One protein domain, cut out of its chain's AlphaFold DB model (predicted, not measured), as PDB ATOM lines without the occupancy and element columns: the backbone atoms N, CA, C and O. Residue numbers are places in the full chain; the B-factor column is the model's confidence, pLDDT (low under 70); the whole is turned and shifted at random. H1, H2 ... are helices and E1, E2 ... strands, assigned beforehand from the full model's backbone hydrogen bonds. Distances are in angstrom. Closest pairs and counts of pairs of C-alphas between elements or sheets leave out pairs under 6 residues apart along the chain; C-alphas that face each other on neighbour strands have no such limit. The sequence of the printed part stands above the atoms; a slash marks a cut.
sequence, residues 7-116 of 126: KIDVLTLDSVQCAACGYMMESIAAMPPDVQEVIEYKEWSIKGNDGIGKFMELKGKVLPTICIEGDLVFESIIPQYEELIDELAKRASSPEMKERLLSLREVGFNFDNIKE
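Overview. This is residues 7 to 116 of the 126 residues of an uncharacterized protein of Pelotomaculum propionicicum (UniProt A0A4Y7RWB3). Look for a strongly twisted four-stranded sheet as the core, H1 and H4 over one face and H3 over the other, making three layers; H5 folds back beside H4 as a helical hairpin, at the end away from H3. The printed part has 110 residues, with five named helices and four named strands: E1 H1 H2 E2 H3 E3 E4 H4 H5. The class is mixed, helices and strands; the sheet, E2 E1 E3 E4, is mixed too. The whole is compact, radius of gyration of the C-alphas 13.6 A, spanning 38 by 27 by 21 A.

Along the chain. Find C-alpha 7 at (220.339, 195.357, 123.270); from there E1 runs 16.1 A to residue 12. Next come H1, residues 19 to 29, 14.8 A; H2, 33 to 38; E2, 39 to 45, 19.5 A; H3, 49 to 57; E3, 65 to 68; E4, 71 to 75; H4, 81 to 90, 14.5 A. H5, 95 to 103, ends at C-alpha 103 (210.338, 212.602, 119.913).

Arrangement. E1 and E2 are parallel, N 8 and O 40 within hydrogen-bond range at 2.8 A; with H1 and H2 between them they form a strand-helix-strand unit, parallel neighbours joined through helices, its crossover right-handed. E3 is antiparallel to E1 (N 9 to O 67, 2.9 A) and forms a hairpin with E4 (N 66 to O 74, 2.9 A). H1 is on the sheet, height 9.0 A, along the strands; its closest C-alphas to E1 are Cys 21 and Thr 12, 5.7 A. H3 is on the opposite face; C-alphas 51 and 44 of H3 and E2 come closest, 4.4 A. H4, on H1's face, touches H5 at a shallow tilt of 10 degrees, opposite ways, closest C-alphas Ala 89 and Lys 98, 4.7 A. H2 is not on the sheet. Every O i to N i+4 pair is within hydrogen-bond range in H3, H4 and H5; H1 has 6 of 7, H2 1 of 2.

Size, cuts and confidence. The farthest C-alphas, Gln 17 and Pro 95, are 39.3 A apart. The printed part has no cut and no long link; residues 104 to 116 hold no named element. No printed residue is under 70 in pLDDT.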
ATOM      1  N   LYS A   7     219.828 196.493 124.039       96.50
ATOM      2  CA  LYS A   7     220.339 195.357 123.270       96.50
ATOM      3  C   LYS A   7     219.274 194.785 122.351       96.50
ATOM      4  O   LYS A   7     218.156 194.518 122.792       96.50
ATOM      5  N   ILE A   8     219.644 194.540 121.099       97.00
ATOM      6  CA  ILE A   8     218.773 193.955 120.085       97.00
ATOM      7  C   ILE A   8     219.489 192.772 119.427       97.00
ATOM      8  O   ILE A   8     220.533 192.922 118.797       97.00
ATOM      9  N   ASP A   9     218.912 191.586 119.538       97.00
ATOM     10  CA  ASP A   9     219.428 190.378 118.898       97.00
ATOM     11  C   ASP A   9     218.520 190.023 117.717       97.00
ATOM     12  O   ASP A   9     217.330 189.763 117.899       97.00
ATOM     13  N   VAL A  10     219.066 189.998 116.502       96.50
ATOM     14  CA  VAL A  10     218.306 189.637 115.298       96.50
ATOM     15  C   VAL A  10     218.673 188.221 114.888       96.50
ATOM     16  O   VAL A  10     219.772 187.959 114.410       96.50
ATOM     17  N   LEU A  11     217.746 187.294 115.090       96.56
ATOM     18  CA  LEU A  11     217.898 185.897 114.713       96.56
ATOM     19  C   LEU A  11     217.555 185.745 113.232       96.56
ATOM     20  O   LEU A  11     216.431 186.037 112.815       96.56
ATOM     21  N   THR A  12     218.497 185.262 112.429       95.69
ATOM     22  CA  THR A  12     218.326 185.133 110.976       95.69
ATOM     23  C   THR A  12     218.820 183.782 110.473       95.69
ATOM     24  O   THR A  12     219.529 183.048 111.160       95.69
ATOM     25  N   LEU A  13     218.444 183.442 109.237       93.88
ATOM     26  CA  LEU A  13     219.133 182.390 108.491       93.88
ATOM     27  C   LEU A  13     220.364 182.972 107.789       93.88
ATOM     28  O   LEU A  13     221.470 182.481 107.979       93.88
ATOM     29  N   ASP A  14     220.168 184.014 106.983       90.19
ATOM     30  CA  ASP A  14     221.221 184.664 106.199       90.19
ATOM     31  C   ASP A  14     220.733 186.043 105.724       90.19
ATOM     32  O   ASP A  14     219.905 186.108 104.815       90.19
ATOM     33  N   SER A  15     221.190 187.148 106.316       85.94
ATOM     34  CA  SER A  15     220.782 188.499 105.883       85.94
ATOM     35  C   SER A  15     221.257 188.897 104.483       85.94
ATOM     36  O   SER A  15     220.693 189.819 103.900       85.94
ATOM     37  N   VAL A  16     222.251 188.206 103.912       87.56
ATOM     38  CA  VAL A  16     222.810 188.518 102.586       87.56
ATOM     39  C   VAL A  16     222.032 187.808 101.482       87.56
ATOM     40  O   VAL A  16     221.819 188.372 100.410       87.56
ATOM     41  N   GLN A  17     221.609 186.563 101.727       88.62
ATOM     42  CA  GLN A  17     220.939 185.729 100.721       88.62
ATOM     43  C   GLN A  17     219.418 185.633 100.908       88.62
ATOM     44  O   GLN A  17     218.701 185.383  99.939       88.62
ATOM     45  N   CYS A  18     218.901 185.814 102.128       92.12
ATOM     46  CA  CYS A  18     217.466 185.770 102.408       92.12
ATOM     47  C   CYS A  18     216.886 187.185 102.482       92.12
ATOM     48  O   CYS A  18     217.148 187.923 103.432       92.12
ATOM     49  N   ALA A  19     216.020 187.534 101.526       91.69
ATOM     50  CA  ALA A  19     215.428 188.870 101.425       91.69
ATOM     51  C   ALA A  19     214.709 189.313 102.712       91.69
ATOM     52  O   ALA A  19     214.907 190.431 103.172       91.69
ATOM     53  N   ALA A  20     213.929 188.426 103.342       93.31
ATOM     54  CA  ALA A  20     213.229 188.746 104.587       93.31
ATOM     55  C   ALA A  20     214.196 189.024 105.753       93.31
ATOM     56  O   ALA A  20     213.962 189.940 106.537       93.31
ATOM     57  N   CYS A  21     215.292 188.260 105.854       93.69
ATOM     58  CA  CYS A  21     216.332 188.498 106.861       93.69
ATOM     59  C   CYS A  21     217.037 189.838 106.610       93.69
ATOM     60  O   CYS A  21     217.264 190.591 107.556       93.69
ATOM     61  N   GLY A  22     217.321 190.147 105.340       92.94
ATOM     62  CA  GLY A  22     217.869 191.432 104.914       92.94
ATOM     63  C   GLY A  22     216.975 192.597 105.333       92.94
ATOM     64  O   GLY A  22     217.429 193.460 106.075       92.94
ATOM     65  N   TYR A  23     215.684 192.571 104.983       93.94
ATOM     66  CA  TYR A  23     214.743 193.634 105.364       93.94
ATOM     67  C   TYR A  23     214.625 193.828 106.878       93.94
ATOM     68  O   TYR A  23     214.486 194.952 107.355       93.94
ATOM     69  N   MET A  24     214.705 192.745 107.653       93.88
ATOM     70  CA  MET A  24     214.662 192.838 109.108       93.88
ATOM     71  C   MET A  24     215.911 193.530 109.672       93.88
ATOM     72  O   MET A  24     215.790 194.432 110.498       93.88
ATOM     73  N   MET A  25     217.100 193.181 109.175       94.75
ATOM     74  CA  MET A  25     218.338 193.875 109.541       94.75
ATOM     75  C   MET A  25     218.335 195.336 109.083       94.75
ATOM     76  O   MET A  25     218.733 196.222 109.837       94.75
ATOM     77  N   GLU A  26     217.844 195.601 107.872       94.38
ATOM     78  CA  GLU A  26     217.714 196.949 107.318       94.38
ATOM     79  C   GLU A  26     216.767 197.820 108.144       94.38
ATOM     80  O   GLU A  26     217.071 198.991 108.346       94.38
ATOM     81  N   SER A  27     215.680 197.266 108.695       94.69
ATOM     82  CA  SER A  27     214.759 198.023 109.555       94.69
ATOM     83  C   SER A  27     215.447 198.596 110.801       94.69
ATOM     84  O   SER A  27     215.138 199.703 111.231       94.69
ATOM     85  N   ILE A  28     216.439 197.890 111.352       94.69
ATOM     86  CA  ILE A  28     217.224 198.378 112.493       94.69
ATOM     87  C   ILE A  28     218.374 199.264 112.009       94.69
ATOM     88  O   ILE A  28     218.625 200.323 112.581       94.69
ATOM     89  N   ALA A  29     219.062 198.880 110.931       94.31
ATOM     90  CA  ALA A  29     220.191 199.637 110.391       94.31
ATOM     91  C   ALA A  29     219.787 201.002 109.808       94.31
ATOM     92  O   ALA A  29     220.605 201.923 109.797       94.31
ATOM     93  N   ALA A  30     218.543 201.142 109.351       94.56
ATOM     94  CA  ALA A  30     217.984 202.386 108.836       94.56
ATOM     95  C   ALA A  30     217.428 203.301 109.941       94.56
ATOM     96  O   ALA A  30     216.863 204.351 109.645       94.56
ATOM     97  N   MET A  31     217.550 202.939 111.221       94.31
ATOM     98  CA  MET A  31     217.185 203.852 112.304       94.31
ATOM     99  C   MET A  31     218.083 205.098 112.300       94.31
ATOM    100  O   MET A  31     219.280 204.974 112.010       94.31
ATOM    101  N   PRO A  32     217.543 206.288 112.628       93.38
ATOM    102  CA  PRO A  32     218.293 207.535 112.592       93.38
ATOM    103  C   PRO A  32     219.480 207.513 113.568       93.38
ATOM    104  O   PRO A  32     219.450 206.769 114.554       93.38
ATOM    105  N   PRO A  33     220.522 208.335 113.332       91.69
ATOM    106  CA  PRO A  33     221.743 208.340 114.140       91.69
ATOM    107  C   PRO A  33     221.490 208.452 115.648       91.69
ATOM    108  O   PRO A  33     222.091 207.716 116.424       91.69
ATOM    109  N   ASP A  34     220.535 209.285 116.059       91.12
ATOM    110  CA  ASP A  34     220.128 209.436 117.457       91.12
ATOM    111  C   ASP A  34     219.651 208.134 118.111       91.12
ATOM    112  O   ASP A  34     219.920 207.889 119.286       91.12
ATOM    113  N   VAL A  35     218.962 207.278 117.350       92.94
ATOM    114  CA  VAL A  35     218.540 205.952 117.815       92.94
ATOM    115  C   VAL A  35     219.732 204.996 117.807       92.94
ATOM    116  O   VAL A  35     219.927 204.269 118.777       92.94
ATOM    117  N   GLN A  36     220.576 205.034 116.766       93.31
ATOM    118  CA  GLN A  36     221.802 204.218 116.674       93.31
ATOM    119  C   GLN A  36     222.756 204.447 117.862       93.31
ATOM    120  O   GLN A  36     223.483 203.542 118.269       93.31
ATOM    121  N   GLU A  37     222.758 205.646 118.450       92.44
ATOM    122  CA  GLU A  37     223.561 205.958 119.636       92.44
ATOM    123  C   GLU A  37     223.108 205.199 120.887       92.44
ATOM    124  O   GLU A  37     223.955 204.818 121.704       92.44
ATOM    125  N   VAL A  38     221.803 204.947 121.026       93.12
ATOM    126  CA  VAL A  38     221.197 204.357 122.232       93.12
ATOM    127  C   VAL A  38     220.902 202.863 122.108       93.12
ATOM    128  O   VAL A  38     220.555 202.234 123.107       93.12
ATOM    129  N   ILE A  39     221.081 202.272 120.925       94.56
ATOM    130  CA  ILE A  39     220.926 200.829 120.700       94.56
ATOM    131  C   ILE A  39     222.273 200.141 120.452       94.56
ATOM    132  O   ILE A  39     223.245 200.736 119.985       94.56
ATOM    133  N   GLU A  40     222.324 198.854 120.763       94.69
ATOM    134  CA  GLU A  40     223.387 197.932 120.380       94.69
ATOM    135  C   GLU A  40     222.714 196.704 119.778       94.69
ATOM    136  O   GLU A  40     221.892 196.072 120.438       94.69
ATOM    137  N   TYR A  41     223.023 196.374 118.526       94.88
ATOM    138  CA  TYR A  41     222.349 195.285 117.829       94.88
ATOM    139  C   TYR A  41     223.318 194.377 117.093       94.88
ATOM    140  O   TYR A  41     224.383 194.810 116.647       94.88
ATOM    141  N   LYS A  42     222.941 193.103 116.985       95.12
ATOM    142  CA  LYS A  42     223.761 192.066 116.364       95.12
ATOM    143  C   LYS A  42     222.907 191.061 115.599       95.12
ATOM    144  O   LYS A  42     221.865 190.625 116.091       95.12
ATOM    145  N   GLU A  43     223.376 190.671 114.416       95.38
ATOM    146  CA  GLU A  43     222.841 189.513 113.701       95.38
ATOM    147  C   GLU A  43     223.373 188.206 114.308       95.38
ATOM    148  O   GLU A  43     224.571 188.042 114.553       95.38
ATOM    149  N   TRP A  44     222.478 187.241 114.485       95.94
ATOM    150  CA  TRP A  44     222.792 185.867 114.845       95.94
ATOM    151  C   TRP A  44     222.255 184.929 113.770       95.94
ATOM    152  O   TRP A  44     221.104 184.488 113.814       95.94
ATOM    153  N   SER A  45     223.110 184.616 112.798       94.94
ATOM    154  CA  SER A  45     222.779 183.653 111.752       94.94
ATOM    155  C   SER A  45     222.863 182.223 112.282       94.94
ATOM    156  O   SER A  45     223.914 181.772 112.743       94.94
ATOM    157  N   ILE A  46     221.780 181.460 112.132       94.19
ATOM    158  CA  ILE A  46     221.737 180.036 112.497       94.19
ATOM    159  C   ILE A  46     222.563 179.129 111.562       94.19
ATOM    160  O   ILE A  46     222.529 177.908 111.709       94.19
ATOM    161  N   LYS A  47     223.303 179.694 110.596       93.38
ATOM    162  CA  LYS A  47     224.318 178.957 109.822       93.38
ATOM    163  C   LYS A  47     225.559 178.652 110.664       93.38
ATOM    164  O   LYS A  47     226.242 177.669 110.382       93.38
ATOM    165  N   GLY A  48     225.839 179.476 111.675       91.25
ATOM    166  CA  GLY A  48     226.937 179.291 112.621       91.25
ATOM    167  C   GLY A  48     226.471 178.699 113.954       91.25
ATOM    168  O   GLY A  48     225.327 178.882 114.374       91.25
ATOM    169  N   ASN A  49     227.383 178.026 114.661       93.50
ATOM    170  CA  ASN A  49     227.101 177.440 115.980       93.50
ATOM    171  C   ASN A  49     226.674 178.496 117.009       93.50
ATOM    172  O   ASN A  49     225.780 178.239 117.812       93.50
ATOM    173  N   ASP A  50     227.271 179.688 116.952       93.50
ATOM    174  CA  ASP A  50     226.940 180.801 117.844       93.50
ATOM    175  C   ASP A  50     225.490 181.264 117.651       93.50
ATOM    176  O   ASP A  50     224.768 181.478 118.624       93.50
ATOM    177  N   GLY A  51     225.031 181.365 116.398       94.44
ATOM    178  CA  GLY A  51     223.652 181.740 116.101       94.44
ATOM    179  C   GLY A  51     222.648 180.651 116.467       94.44
ATOM    180  O   GLY A  51     221.586 180.969 116.994       94.44
ATOM    181  N   ILE A  52     222.994 179.368 116.292       95.50
ATOM    182  CA  ILE A  52     222.182 178.248 116.803       95.50
ATOM    183  C   ILE A  52     222.065 178.334 118.330       95.50
ATOM    184  O   ILE A  52     220.962 178.248 118.872       95.50
ATOM    185  N   GLY A  53     223.188 178.551 119.022       96.38
ATOM    186  CA  GLY A  53     223.219 178.721 120.472       96.38
ATOM    187  C   GLY A  53     222.327 179.873 120.926       96.38
ATOM    188  O   GLY A  53     221.490 179.688 121.810       96.38
ATOM    189  N   LYS A  54     222.428 181.032 120.263       96.19
ATOM    190  CA  LYS A  54     221.611 182.204 120.591       96.19
ATOM    191  C   LYS A  54     220.127 181.999 120.288       96.19
ATOM    192  O   LYS A  54     219.283 182.383 121.095       96.19
ATOM    193  N   PHE A  55     219.796 181.340 119.178       96.19
ATOM    194  CA  PHE A  55     218.421 180.981 118.831       96.19
ATOM    195  C   PHE A  55     217.785 180.082 119.901       96.19
ATOM    196  O   PHE A  55     216.637 180.301 120.292       96.19
ATOM    197  N   MET A  56     218.538 179.107 120.425       95.81
ATOM    198  CA  MET A  56     218.080 178.251 121.524       95.81
ATOM    199  C   MET A  56     217.976 179.009 122.857       95.81
ATOM    200  O   MET A  56     216.990 178.832 123.572       95.81
ATOM    201  N   GLU A  57     218.952 179.863 123.181       96.50
ATOM    202  CA  GLU A  57     218.968 180.697 124.394       96.50
ATOM    203  C   GLU A  57     217.731 181.605 124.470       96.50
ATOM    204  O   GLU A  57     217.035 181.626 125.487       96.50
ATOM    205  N   LEU A  58     217.420 182.293 123.367       95.88
ATOM    206  CA  LEU A  58     216.285 183.212 123.246       95.88
ATOM    207  C   LEU A  58     214.955 182.501 122.956       95.88
ATOM    208  O   LEU A  58     213.914 183.148 122.858       95.88
ATOM    209  N   LYS A  59     214.966 181.163 122.847       95.81
ATOM    210  CA  LYS A  59     213.788 180.327 122.554       95.81
ATOM    211  C   LYS A  59     213.076 180.736 121.259       95.81
ATOM    212  O   LYS A  59     211.845 180.703 121.190       95.81
ATOM    213  N   GLY A  60     213.856 181.106 120.242       93.19
ATOM    214  CA  GLY A  60     213.347 181.437 118.918       93.19
ATOM    215  C   GLY A  60     212.510 180.293 118.338       93.19
ATOM    216  O   GLY A  60     212.805 179.114 118.544       93.19
ATOM    217  N   LYS A  61     211.437 180.641 117.623       94.12
ATOM    218  CA  LYS A  61     210.535 179.671 116.974       94.12
ATOM    219  C   LYS A  61     210.543 179.785 115.459       94.12
ATOM    220  O   LYS A  61     210.434 178.780 114.764       94.12
ATOM    221  N   VAL A  62     210.658 181.012 114.962       95.19
ATOM    222  CA  VAL A  62     210.589 181.356 113.542       95.19
ATOM    223  C   VAL A  62     211.707 182.329 113.182       95.19
ATOM    224  O   VAL A  62     212.306 182.961 114.052       95.19
ATOM    225  N   LEU A  63     212.006 182.428 111.890       94.56
ATOM    226  CA  LEU A  63     212.995 183.352 111.345       94.56
ATOM    227  C   LEU A  63     212.357 184.225 110.251       94.56
ATOM    228  O   LEU A  63     211.444 183.761 109.562       94.56
ATOM    229  N   PRO A  64     212.863 185.449 110.041       95.62
ATOM    230  CA  PRO A  64     213.754 186.165 110.955       95.62
ATOM    231  C   PRO A  64     212.987 186.640 112.208       95.62
ATOM    232  O   PRO A  64     211.764 186.779 112.160       95.62
ATOM    233  N   THR A  65     213.684 186.849 113.327       97.12
ATOM    234  CA  THR A  65     213.076 187.343 114.576       97.12
ATOM    235  C   THR A  65     213.932 188.427 115.225       97.12
ATOM    236  O   THR A  65     215.127 188.219 115.422       97.12
ATOM    237  N   ILE A  66     213.323 189.553 115.608       97.50
ATOM    238  CA  ILE A  66     213.969 190.592 116.424       97.50
ATOM    239  C   ILE A  66     213.649 190.341 117.892       97.50
ATOM    240  O   ILE A  66     212.478 190.281 118.285       97.50
ATOM    241  N   CYS A  67     214.701 190.276 118.700       97.31
ATOM    242  CA  CYS A  67     214.611 190.234 120.146       97.31
ATOM    243  C   CYS A  67     215.142 191.539 120.740       97.31
ATOM    244  O   CYS A  67     216.195 192.004 120.312       97.31
ATOM    245  N   ILE A  68     214.465 192.119 121.732       96.88
ATOM    246  CA  ILE A  68     214.899 193.361 122.397       96.88
ATOM    247  C   ILE A  68     215.014 193.103 123.899       96.88
ATOM    248  O   ILE A  68     214.050 192.680 124.530       96.88
ATOM    249  N   GLU A  69     216.203 193.326 124.467       95.56
ATOM    250  CA  GLU A  69     216.565 192.957 125.849       95.56
ATOM    251  C   GLU A  69     216.239 191.483 126.194       95.56
ATOM    252  O   GLU A  69     215.943 191.147 127.338       95.56
ATOM    253  N   GLY A  70     216.320 190.590 125.200       95.00
ATOM    254  CA  GLY A  70     216.063 189.152 125.349       95.00
ATOM    255  C   GLY A  70     214.604 188.720 125.157       95.00
ATOM    256  O   GLY A  70     214.341 187.519 125.117       95.00
ATOM    257  N   ASP A  71     213.668 189.657 124.984       96.19
ATOM    258  CA  ASP A  71     212.273 189.345 124.659       96.19
ATOM    259  C   ASP A  71     212.101 189.140 123.152       96.19
ATOM    260  O   ASP A  71     212.604 189.945 122.376       96.19
ATOM    261  N   LEU A  72     211.333 188.131 122.730       96.06
ATOM    262  CA  LEU A  72     210.891 187.977 121.337       96.06
ATOM    263  C   LEU A  72     209.836 189.055 121.033       96.06
ATOM    264  O   LEU A  72     208.735 188.998 121.578       96.06
ATOM    265  N   VAL A  73     210.174 190.052 120.207       96.88
ATOM    266  CA  VAL A  73     209.293 191.208 119.942       96.88
ATOM    267  C   VAL A  73     208.646 191.123 118.564       96.88
ATOM    268  O   VAL A  73     207.434 191.278 118.446       96.88
ATOM    269  N   PHE A  74     209.436 190.835 117.526       96.62
ATOM    270  CA  PHE A  74     208.937 190.722 116.156       96.62
ATOM    271  C   PHE A  74     209.321 189.364 115.575       96.62
ATOM    272  O   PHE A  74     210.461 189.160 115.165       96.62
ATOM    273  N   GLU A  75     208.371 188.430 115.558       96.25
ATOM    274  CA  GLU A  75     208.558 187.053 115.090       96.25
ATOM    275  C   GLU A  75     208.044 186.898 113.649       96.25
ATOM    276  O   GLU A  75     206.838 186.872 113.417       96.25
ATOM    277  N   SER A  76     208.943 186.777 112.663       94.38
ATOM    278  CA  SER A  76     208.606 186.640 111.230       94.38
ATOM    279  C   SER A  76     207.738 187.776 110.655       94.38
ATOM    280  O   SER A  76     207.052 187.612 109.647       94.38
ATOM    281  N   ILE A  77     207.777 188.951 111.284       94.19
ATOM    282  CA  ILE A  77     207.055 190.154 110.862       94.19
ATOM    283  C   ILE A  77     208.059 191.303 110.829       94.19
ATOM    284  O   ILE A  77     208.731 191.564 111.823       94.19
ATOM    285  N   ILE A  78     208.188 191.966 109.679       93.19
ATOM    286  CA  ILE A  78     209.069 193.129 109.534       93.19
ATOM    287  C   ILE A  78     208.374 194.319 110.206       93.19
ATOM    288  O   ILE A  78     207.263 194.656 109.792       93.19
ATOM    289  N   PRO A  79     208.987 194.938 111.226       93.06
ATOM    290  CA  PRO A  79     208.355 196.028 111.950       93.06
ATOM    291  C   PRO A  79     208.320 197.318 111.135       93.06
ATOM    292  O   PRO A  79     209.182 197.578 110.289       93.06
ATOM    293  N   GLN A  80     207.354 198.173 111.450       94.81
ATOM    294  CA  GLN A  80     207.366 199.564 111.018       94.81
ATOM    295  C   GLN A  80     208.266 200.419 111.918       94.81
ATOM    296  O   GLN A  80     208.593 200.054 113.049       94.81
ATOM    297  N   TYR A  81     208.653 201.594 111.414       93.69
ATOM    298  CA  TYR A  81     209.499 202.540 112.143       93.69
ATOM    299  C   TYR A  81     208.923 202.895 113.522       93.69
ATOM    300  O   TYR A  81     209.606 202.762 114.536       93.69
ATOM    301  N   GLU A  82     207.650 203.296 113.562       95.06
ATOM    302  CA  GLU A  82     206.975 203.695 114.801       95.06
ATOM    303  C   GLU A  82     206.906 202.549 115.814       95.06
ATOM    304  O   GLU A  82     207.145 202.768 116.997       95.06
ATOM    305  N   GLU A  83     206.641 201.324 115.352       95.38
ATOM    306  CA  GLU A  83     206.551 200.142 116.214       95.38
ATOM    307  C   GLU A  83     207.894 199.837 116.882       95.38
ATOM    308  O   GLU A  83     207.944 199.563 118.081       95.38
ATOM    309  N   LEU A  84     208.997 199.930 116.134       95.19
ATOM    310  CA  LEU A  84     210.331 199.777 116.706       95.19
ATOM    311  C   LEU A  84     210.635 200.883 117.724       95.19
ATOM    312  O   LEU A  84     211.123 200.577 118.810       95.19
ATOM    313  N   ILE A  85     210.336 202.147 117.410       96.12
ATOM    314  CA  ILE A  85     210.535 203.263 118.349       96.12
ATOM    315  C   ILE A  85     209.739 203.039 119.636       96.12
ATOM    316  O   ILE A  85     210.287 203.196 120.730       96.12
ATOM    317  N   ASP A  86     208.478 202.625 119.523       96.25
ATOM    318  CA  ASP A  86     207.606 202.376 120.668       96.25
ATOM    319  C   ASP A  86     208.141 201.219 121.536       96.25
ATOM    320  O   ASP A  86     208.153 201.317 122.768       96.25
ATOM    321  N   GLU A  87     208.645 200.143 120.927       96.69
ATOM    322  CA  GLU A  87     209.239 199.008 121.647       96.69
ATOM    323  C   GLU A  87     210.585 199.337 122.311       96.69
ATOM    324  O   GLU A  87     210.863 198.836 123.409       96.69
ATOM    325  N   LEU A  88     211.392 200.212 121.701       95.38
ATOM    326  CA  LEU A  88     212.616 200.744 122.305       95.38
ATOM    327  C   LEU A  88     212.291 201.685 123.470       95.38
ATOM    328  O   LEU A  88     212.860 201.553 124.553       95.38
ATOM    329  N   ALA A  89     211.329 202.593 123.298       94.94
ATOM    330  CA  ALA A  89     210.923 203.550 124.324       94.94
ATOM    331  C   ALA A  89     210.353 202.860 125.577       94.94
ATOM    332  O   ALA A  89     210.574 203.323 126.699       94.94
ATOM    333  N   LYS A  90     209.659 201.724 125.416       95.50
ATOM    334  CA  LYS A  90     209.202 200.878 126.538       95.50
ATOM    335  C   LYS A  90     210.355 200.297 127.361       95.50
ATOM    336  O   LYS A  90     210.165 200.032 128.545       95.50
ATOM    337  N   ARG A  91     211.525 200.103 126.745       94.25
ATOM    338  CA  ARG A  91     212.720 199.473 127.334       94.25
ATOM    339  C   ARG A  91     213.843 200.463 127.646       94.25
ATOM    340  O   ARG A  91     214.927 200.052 128.053       94.25
ATOM    341  N   ALA A  92     213.584 201.758 127.484       93.19
ATOM    342  CA  ALA A  92     214.526 202.813 127.817       93.19
ATOM    343  C   ALA A  92     214.932 202.748 129.298       93.19
ATOM    344  O   ALA A  92     214.094 202.571 130.184       93.19
ATOM    345  N   SER A  93     216.225 202.925 129.580       90.00
ATOM    346  CA  SER A  93     216.752 202.863 130.950       90.00
ATOM    347  C   SER A  93     216.436 204.100 131.795       90.00
ATOM    348  O   SER A  93     216.590 204.055 133.015       90.00
ATOM    349  N   SER A  94     216.039 205.207 131.162       91.06
ATOM    350  CA  SER A  94     215.768 206.495 131.805       91.06
ATOM    351  C   SER A  94     214.562 207.206 131.167       91.06
ATOM    352  O   SER A  94     214.253 206.960 129.992       91.06
ATOM    353  N   PRO A  95     213.862 208.086 131.911       90.56
ATOM    354  CA  PRO A  95     212.801 208.924 131.355       90.56
ATOM    355  C   PRO A  95     213.292 209.819 130.211       90.56
ATOM    356  O   PRO A  95     212.590 209.958 129.214       90.56
ATOM    357  N   GLU A  96     214.511 210.359 130.310       90.94
ATOM    358  CA  GLU A  96     215.095 211.221 129.279       90.94
ATOM    359  C   GLU A  96     215.327 210.455 127.970       90.94
ATOM    360  O   GLU A  96     214.997 210.946 126.891       90.94
ATOM    361  N   MET A  97     215.831 209.217 128.050       90.56
ATOM    362  CA  MET A  97     215.998 208.349 126.879       90.56
ATOM    363  C   MET A  97     214.647 208.001 126.253       90.56
ATOM    364  O   MET A  97     214.515 207.996 125.029       90.56
ATOM    365  N   LYS A  98     213.629 207.737 127.080       93.56
ATOM    366  CA  LYS A  98     212.273 207.466 126.600       93.56
ATOM    367  C   LYS A  98     211.699 208.661 125.838       93.56
ATOM    368  O   LYS A  98     211.176 208.479 124.743       93.56
ATOM    369  N   GLU A  99     211.800 209.866 126.394       92.88
ATOM    370  CA  GLU A  99     211.341 211.091 125.729       92.88
ATOM    371  C   GLU A  99     212.116 211.361 124.435       92.88
ATOM    372  O   GLU A  99     211.504 211.700 123.422       92.88
ATOM    373  N   ARG A 100     213.437 211.132 124.434       91.56
ATOM    374  CA  ARG A 100     214.276 211.237 123.230       91.56
ATOM    375  C   ARG A 100     213.844 210.255 122.140       91.56
ATOM    376  O   ARG A 100     213.772 210.641 120.984       91.56
ATOM    377  N   LEU A 101     213.551 209.002 122.481       93.44
ATOM    378  CA  LEU A 101     213.078 208.014 121.505       93.44
ATOM    379  C   LEU A 101     211.703 208.397 120.946       93.44
ATOM    380  O   LEU A 101     211.503 208.378 119.734       93.44
ATOM    381  N   LEU A 102     210.767 208.799 121.809       93.44
ATOM    382  CA  LEU A 102     209.412 209.164 121.393       93.44
ATOM    383  C   LEU A 102     209.366 210.435 120.537       93.44
ATOM    384  O   LEU A 102     208.530 210.519 119.639       93.44
ATOM    385  N   SER A 103     210.262 211.402 120.759       93.69
ATOM    386  CA  SER A 103     210.338 212.602 119.913       93.69
ATOM    387  C   SER A 103     210.794 212.296 118.482       93.69
ATOM    388  O   SER A 103     210.503 213.063 117.567       93.69
ATOM    389  N   LEU A 104     211.449 211.151 118.268       92.69
ATOM    390  CA  LEU A 104     211.901 210.700 116.954       92.69
ATOM    391  C   LEU A 104     210.840 209.894 116.197       92.69
ATOM    392  O   LEU A 104     211.070 209.555 115.039       92.69
ATOM    393  N   ARG A 105     209.678 209.602 116.796       90.75
ATOM    394  CA  ARG A 105     208.626 208.745 116.212       90.75
ATOM    395  C   ARG A 105     208.104 209.232 114.852       90.75
ATOM    396  O   ARG A 105     207.706 208.406 114.042       90.75
ATOM    397  N   GLU A 106     208.179 210.533 114.563       88.69
ATOM    398  CA  GLU A 106     207.736 211.124 113.285       88.69
ATOM    399  C   GLU A 106     208.870 211.342 112.261       88.69
ATOM    400  O   GLU A 106     208.609 211.755 111.133       88.69
ATOM    401  N   VAL A 107     210.131 211.074 112.625       90.56
ATOM    402  CA  VAL A 107     211.295 211.313 111.746       90.56
ATOM    403  C   VAL A 107     211.363 210.293 110.609       90.56
ATOM    404  O   VAL A 107     211.648 210.654 109.467       90.56
ATOM    405  N   GLY A 108     211.082 209.024 110.912       88.25
ATOM    406  CA  GLY A 108     211.205 207.918 109.968       88.25
ATOM    407  C   GLY A 108     212.634 207.383 109.817       88.25
ATOM    408  O   GLY A 108     213.562 207.759 110.535       88.25
ATOM    409  N   PHE A 109     212.796 206.465 108.864       88.62
ATOM    410  CA  PHE A 109     214.077 205.826 108.568       88.62
ATOM    411  C   PHE A 109     215.065 206.779 107.878       88.62
ATOM    412  O   PHE A 109     214.700 207.554 106.994       88.62
ATOM    413  N   ASN A 110     216.344 206.648 108.227       89.81
ATOM    414  CA  ASN A 110     217.477 207.258 107.549       89.81
ATOM    415  C   ASN A 110     218.291 206.174 106.816       89.81
ATOM    416  O   ASN A 110     218.843 205.264 107.433       89.81
ATOM    417  N   PHE A 111     218.401 206.296 105.492       87.50
ATOM    418  CA  PHE A 111     219.080 205.310 104.641       87.50
ATOM    419  C   PHE A 111     220.524 205.689 104.274       87.50
ATOM    420  O   PHE A 111     221.202 204.906 103.607       87.50
ATOM    421  N   ASP A 112     221.022 206.846 104.721       85.44
ATOM    422  CA  ASP A 112     222.325 207.379 104.304       85.44
ATOM    423  C   ASP A 112     223.484 206.481 104.768       85.44
ATOM    424  O   ASP A 112     224.443 206.253 104.029       85.44
ATOM    425  N   ASN A 113     223.366 205.906 105.971       86.56
ATOM    426  CA  ASN A 113     224.433 205.140 106.628       86.56
ATOM    427  C   ASN A 113     224.161 203.628 106.709       86.56
ATOM    428  O   ASN A 113     224.842 202.906 107.440       86.56
ATOM    429  N   ILE A 114     223.183 203.117 105.952       86.69
ATOM    430  CA  ILE A 114     222.683 201.745 106.126       86.69
ATOM    431  C   ILE A 114     223.774 200.677 105.957       86.69
ATOM    432  O   ILE A 114     223.848 199.730 106.736       86.69
ATOM    433  N   LYS A 115     224.680 200.847 104.985       84.56
ATOM    434  CA  LYS A 115     225.764 199.885 104.717       84.56
ATOM    435  C   LYS A 115     226.754 199.787 105.875       84.56
ATOM    436  O   LYS A 115     227.199 198.691 106.200       84.56
ATOM    437  N   GLU A 116     227.099 200.918 106.481       86.56
ATOM    438  CA  GLU A 116     228.028 200.961 107.613       86.56
ATOM    439  C   GLU A 116     227.390 200.332 108.857       86.56
ATOM    440  O   GLU A 116     228.016 199.541 109.559       86.56
TER     441      GLU A 116